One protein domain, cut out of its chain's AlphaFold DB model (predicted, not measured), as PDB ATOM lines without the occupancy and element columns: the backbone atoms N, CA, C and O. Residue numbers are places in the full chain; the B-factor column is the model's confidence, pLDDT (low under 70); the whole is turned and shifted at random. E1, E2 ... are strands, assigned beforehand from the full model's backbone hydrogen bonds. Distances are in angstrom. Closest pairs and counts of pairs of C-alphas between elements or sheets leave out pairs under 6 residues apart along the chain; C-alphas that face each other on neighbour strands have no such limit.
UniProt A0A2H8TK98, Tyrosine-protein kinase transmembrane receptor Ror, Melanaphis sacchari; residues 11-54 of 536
ATOM      1  N   LYS A  11     159.326 152.666 132.100       54.47
ATOM      2  CA  LYS A  11     158.477 153.356 133.079       54.47
ATOM      3  C   LYS A  11     157.050 152.814 132.967       54.47
ATOM      4  O   LYS A  11     156.462 152.876 131.888       54.47
ATOM      5  N   THR A  12     156.521 152.247 134.049       59.06
ATOM      6  CA  THR A  12     155.112 151.833 134.124       59.06
ATOM      7  C   THR A  12     154.255 152.969 134.685       59.06
ATOM      8  O   THR A  12     154.771 153.988 135.155       59.06
ATOM      9  N   GLU A  13     152.930 152.823 134.613       53.59
ATOM     10  CA  GLU A  13     152.002 153.810 135.171       53.59
ATOM     11  C   GLU A  13     152.293 154.069 136.662       53.59
ATOM     12  O   GLU A  13     152.616 153.155 137.427       53.59
ATOM     13  N   ASN A  14     152.177 155.336 137.071       60.41
ATOM     14  CA  ASN A  14     152.577 155.850 138.389       60.41
ATOM     15  C   ASN A  14     154.098 155.820 138.674       60.41
ATOM     16  O   ASN A  14     154.509 155.628 139.819       60.41
ATOM     17  N   GLY A  15     154.941 155.994 137.646       64.94
ATOM     18  CA  GLY A  15     156.376 156.319 137.782       64.94
ATOM     19  C   GLY A  15     157.282 155.177 138.263       64.94
ATOM     20  O   GLY A  15     158.500 155.347 138.375       64.94
ATOM     21  N   ARG A  16     156.710 153.998 138.533       77.25
ATOM     22  CA  ARG A  16     157.438 152.821 139.026       77.25
ATOM     23  C   ARG A  16     158.381 152.275 137.949       77.25
ATOM     24  O   ARG A  16     158.105 152.342 136.749       77.25
ATOM     25  N   ARG A  17     159.510 151.717 138.391       78.94
ATOM     26  CA  ARG A  17     160.540 151.116 137.529       78.94
ATOM     27  C   ARG A  17     160.865 149.710 138.025       78.94
ATOM     28  O   ARG A  17     160.941 149.474 139.229       78.94
ATOM     29  N   PHE A  18     161.023 148.772 137.095       77.00
ATOM     30  CA  PHE A  18     161.334 147.373 137.404       77.00
ATOM     31  C   PHE A  18     162.843 147.193 137.638       77.00
ATOM     32  O   PHE A  18     163.643 147.699 136.843       77.00
ATOM     33  N   GLY A  19     163.223 146.489 138.709       78.56
ATOM     34  CA  GLY A  19     164.613 146.241 139.131       78.56
ATOM     35  C   GLY A  19     164.850 146.509 140.626       78.56
ATOM     36  O   GLY A  19     163.902 146.567 141.416       78.56
ATOM     37  N   SER A  20     166.113 146.703 141.024       77.25
ATOM     38  CA  SER A  20     166.483 146.968 142.426       77.25
ATOM     39  C   SER A  20     167.482 148.117 142.604       77.25
ATOM     40  O   SER A  20     168.410 148.292 141.815       77.25
ATOM     41  N   CYS A  21     167.356 148.846 143.718       81.56
ATOM     42  CA  CYS A  21     168.316 149.855 144.171       81.56
ATOM     43  C   CYS A  21     169.704 149.292 144.542       81.56
ATOM     44  O   CYS A  21     170.619 150.075 144.788       81.56
ATOM     45  N   VAL A  22     169.874 147.964 144.577       77.94
ATOM     46  CA  VAL A  22     171.175 147.290 144.764       77.94
ATOM     47  C   VAL A  22     172.033 147.330 143.484       77.94
ATOM     48  O   VAL A  22     173.249 147.150 143.536       77.94
ATOM     49  N   GLU A  23     171.434 147.608 142.321       72.94
ATOM     50  CA  GLU A  23     172.170 147.803 141.068       72.94
ATOM     51  C   GLU A  23     173.012 149.099 141.084       72.94
ATOM     52  O   GLU A  23     172.738 150.053 141.816       72.94
ATOM     53  N   LYS A  24     174.059 149.180 140.249       70.81
ATOM     54  CA  LYS A  24     174.903 150.387 140.178       70.81
ATOM     55  C   LYS A  24     174.160 151.551 139.507       70.81
ATOM     56  O   LYS A  24     174.155 151.660 138.285       70.81
ATOM     57  N   ARG A  25     173.644 152.473 140.332       74.56
ATOM     58  CA  ARG A  25     173.042 153.770 139.945       74.56
ATOM     59  C   ARG A  25     171.797 153.672 139.025       74.56
ATOM     60  O   ARG A  25     171.753 154.365 138.007       74.56
ATOM     61  N   PRO A  26     170.745 152.900 139.371       79.06
ATOM     62  CA  PRO A  26     169.526 152.799 138.552       79.06
ATOM     63  C   PRO A  26     168.769 154.132 138.382       79.06
ATOM     64  O   PRO A  26     168.048 154.303 137.403       79.06
ATOM     65  N   CYS A  27     168.970 155.090 139.294       80.12
ATOM     66  CA  CYS A  27     168.413 156.449 139.235       80.12
ATOM     67  C   CYS A  27     169.430 157.526 138.794       80.12
ATOM     68  O   CYS A  27     169.199 158.716 138.990       80.12
ATOM     69  N   GLY A  28     170.555 157.132 138.184       78.44
ATOM     70  CA  GLY A  28     171.548 158.069 137.652       78.44
ATOM     71  C   GLY A  28     172.471 158.678 138.718       78.44
ATOM     72  O   GLY A  28     172.983 157.976 139.593       78.44
ATOM     73  N   PHE A  29     172.757 159.975 138.588       76.25
ATOM     74  CA  PHE A  29     173.689 160.706 139.463       76.25
ATOM     75  C   PHE A  29     173.004 161.725 140.387       76.25
ATOM     76  O   PHE A  29     173.604 162.088 141.396       76.25
ATOM     77  N   GLU A  30     171.789 162.175 140.061       75.62
ATOM     78  CA  GLU A  30     171.106 163.273 140.765       75.62
ATOM     79  C   GLU A  30     169.912 162.805 141.615       75.62
ATOM     80  O   GLU A  30     169.659 163.379 142.673       75.62
ATOM     81  N   ALA A  31     169.206 161.749 141.192       81.38
ATOM     82  CA  ALA A  31     168.048 161.212 141.904       81.38
ATOM     83  C   ALA A  31     168.410 160.019 142.806       81.38
ATOM     84  O   ALA A  31     169.181 159.129 142.434       81.38
ATOM     85  N   ALA A  32     167.803 159.967 143.992       84.38
ATOM     86  CA  ALA A  32     167.920 158.849 144.920       84.38
ATOM     87  C   ALA A  32     166.989 157.692 144.520       84.38
ATOM     88  O   ALA A  32     165.888 157.906 144.013       84.38
ATOM     89  N   CYS A  33     167.423 156.458 144.789       87.44
ATOM     90  CA  CYS A  33     166.622 155.254 144.571       87.44
ATOM     91  C   CYS A  33     165.908 154.840 145.861       87.44
ATOM     92  O   CYS A  33     166.550 154.646 146.894       87.44
ATOM     93  N   ARG A  34     164.587 154.666 145.791       86.94
ATOM     94  CA  ARG A  34     163.745 154.148 146.872       86.94
ATOM     95  C   ARG A  34     163.141 152.815 146.439       86.94
ATOM     96  O   ARG A  34     162.317 152.779 145.528       86.94
ATOM     97  N   GLN A  35     163.534 151.723 147.092       87.12
ATOM     98  CA  GLN A  35     162.908 150.417 146.873       87.12
ATOM     99  C   GLN A  35     161.447 150.469 147.360       87.12
ATOM    100  O   GLN A  35     161.161 151.093 148.385       87.12
ATOM    101  N   LEU A  36     160.537 149.837 146.617       80.31
ATOM    102  CA  LEU A  36     159.136 149.651 147.010       80.31
ATOM    103  C   LEU A  36     158.900 148.184 147.382       80.31
ATOM    104  O   LEU A  36     158.609 147.877 148.532       80.31
ATOM    105  N   ASP A  37     159.142 147.296 146.420       77.88
ATOM    106  CA  ASP A  37     159.017 145.840 146.522       77.88
ATOM    107  C   ASP A  37     160.282 145.190 145.937       77.88
ATOM    108  O   ASP A  37     161.031 145.856 145.221       77.88
ATOM    109  N   ASN A  38     160.511 143.887 146.143       74.44
ATOM    110  CA  ASN A  38     161.720 143.187 145.658       74.44
ATOM    111  C   ASN A  38     162.028 143.386 144.156       74.44
ATOM    112  O   ASN A  38     163.192 143.355 143.768       74.44
ATOM    113  N   ASN A  39     161.000 143.618 143.330       78.62
ATOM    114  CA  ASN A  39     161.122 143.798 141.879       78.62
ATOM    115  C   ASN A  39     160.873 145.245 141.399       78.62
ATOM    116  O   ASN A  39     160.927 145.490 140.193       78.62
ATOM    117  N   PHE A  40     160.566 146.193 142.295       83.19
ATOM    118  CA  PHE A  40     160.172 147.559 141.925       83.19
ATOM    119  C   PHE A  40     160.819 148.639 142.796       83.19
ATOM    120  O   PHE A  40     160.825 148.561 144.026       83.19
ATOM    121  N   TYR A  41     161.273 149.708 142.142       85.25
ATOM    122  CA  TYR A  41     161.797 150.917 142.771       85.25
ATOM    123  C   TYR A  41     161.174 152.185 142.175       85.25
ATOM    124  O   TYR A  41     160.540 152.171 141.113       85.25
ATOM    125  N   LEU A  42     161.380 153.291 142.881       86.81
ATOM    126  CA  LEU A  42     161.061 154.651 142.465       86.81
ATOM    127  C   LEU A  42     162.343 155.494 142.508       86.81
ATOM    128  O   LEU A  42     163.174 155.315 143.400       86.81
ATOM    129  N   CYS A  43     162.493 156.420 141.564       85.38
ATOM    130  CA  CYS A  43     163.520 157.460 141.627       85.38
ATOM    131  C   CYS A  43     162.888 158.752 142.142       85.38
ATOM    132  O   CYS A  43     161.807 159.110 141.681       85.38
ATOM    133  N   ILE A  44     163.548 159.438 143.075       87.19
ATOM    134  CA  ILE A  44     163.063 160.691 143.677       87.19
ATOM    135  C   ILE A  44     164.194 161.711 143.822       87.19
ATOM    136  O   ILE A  44     165.340 161.343 144.093       87.19
ATOM    137  N   CYS A  45     163.878 162.993 143.673       83.75
ATOM    138  CA  CYS A  45     164.835 164.074 143.876       83.75
ATOM    139  C   CYS A  45     165.043 164.354 145.378       83.75
ATOM    140  O   CYS A  45     164.068 164.596 146.090       83.75
ATOM    141  N   PRO A  46     166.287 164.317 145.905       77.81
ATOM    142  CA  PRO A  46     166.542 164.485 147.342       77.81
ATOM    143  C   PRO A  46     166.100 165.825 147.948       77.81
ATOM    144  O   PRO A  46     165.967 165.921 149.164       77.81
ATOM    145  N   GLN A  47     165.929 166.862 147.125       74.94
ATOM    146  CA  GLN A  47     165.701 168.243 147.558       74.94
ATOM    147  C   GLN A  47     164.227 168.551 147.867       74.94
ATOM    148  O   GLN A  47     163.950 169.372 148.738       74.94
ATOM    149  N   ASP A  48     163.297 167.916 147.152       74.81
ATOM    150  CA  ASP A  48     161.854 168.204 147.191       74.81
ATOM    151  C   ASP A  48     160.963 166.945 147.125       74.81
ATOM    152  O   ASP A  48     159.740 167.051 147.203       74.81
ATOM    153  N   LEU A  49     161.566 165.753 147.014       77.31
ATOM    154  CA  LEU A  49     160.911 164.449 146.844       77.31
ATOM    155  C   LEU A  49     160.097 164.298 145.538       77.31
ATOM    156  O   LEU A  49     159.293 163.368 145.432       77.31
ATOM    157  N   SER A  50     160.324 165.157 144.538       79.75
ATOM    158  CA  SER A  50     159.680 165.078 143.215       79.75
ATOM    159  C   SER A  50     160.158 163.877 142.380       79.75
ATOM    160  O   SER A  50     161.205 163.283 142.656       79.75
ATOM    161  N   GLU A  51     159.395 163.499 141.343       78.38
ATOM    162  CA  GLU A  51     159.875 162.540 140.335       78.38
ATOM    163  C   GLU A  51     160.886 163.246 139.403       78.38
ATOM    164  O   GLU A  51     160.565 164.307 138.861       78.38
ATOM    165  N   PRO A  52     162.092 162.685 139.181       79.38
ATOM    166  CA  PRO A  52     163.060 163.244 138.245       79.38
ATOM    167  C   PRO A  52     162.574 163.151 136.793       79.38
ATOM    168  O   PRO A  52     161.700 162.353 136.445       79.38
ATOM    169  N   THR A  53     163.215 163.923 135.917       76.31
ATOM    170  CA  THR A  53     162.977 163.877 134.468       76.31
ATOM    171  C   THR A  53     163.258 162.491 133.876       76.31
ATOM    172  O   THR A  53     163.943 161.653 134.469       76.31
ATOM    173  N   ASP A  54     162.773 162.228 132.658       70.56
ATOM    174  CA  ASP A  54     162.981 160.928 132.004       70.56
ATOM    175  C   ASP A  54     164.458 160.634 131.646       70.56
ATOM    176  O   ASP A  54     164.804 159.475 131.400       70.56
TER     177      ASP A  54
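Overview. This is residues 11 to 54 of the 536 residues of the protein "Tyrosine-protein kinase transmembrane receptor Ror" of Melanaphis sacchari (UniProt A0A2H8TK98). With little regular structure, this small domain is one two-stranded hairpin, E1 and E2, with a long looping stretch, residues 11 to 31, before it and a tail after it. Residues 17 to 18 of that stretch pair with residues 40 to 41 of E2, antiparallel. The printed part has 44 residues, no named helix and two antiparallel strands holding 11 of them, the class all strand. It is compact, with a radius of gyration of the C-alphas of 9.6 A and spans of 25 by 24 by 16 A.

Arrangement. Past the first stretch, look at E1, residues 32 to 37, and E2, residues 40 to 44, a hairpin joined by a tight link of 2 residues. Their directions differ by 152 degrees. C-alphas 35 and 41 face each other at 4.3 A. N 32 and O 44 are within hydrogen-bond range at 2.8 A, as are N 42 and O 34 at 2.9 A.

Along the chain. Start at C-alpha 11, (158.477, 153.356, 133.079). Find E1 beginning at C-alpha 32, (167.920, 158.849, 144.920); it runs 15.8 A. E2 runs 13.6 A to C-alpha 44, (163.063, 160.691, 143.677).

Size, cuts and confidence. The C-alphas farthest apart, of Asn 39 and Gln 47, are 25.5 A apart. The printed part has no cut. Mean pLDDT of the printed part is 77.0; residues 11 to 15 are under 70.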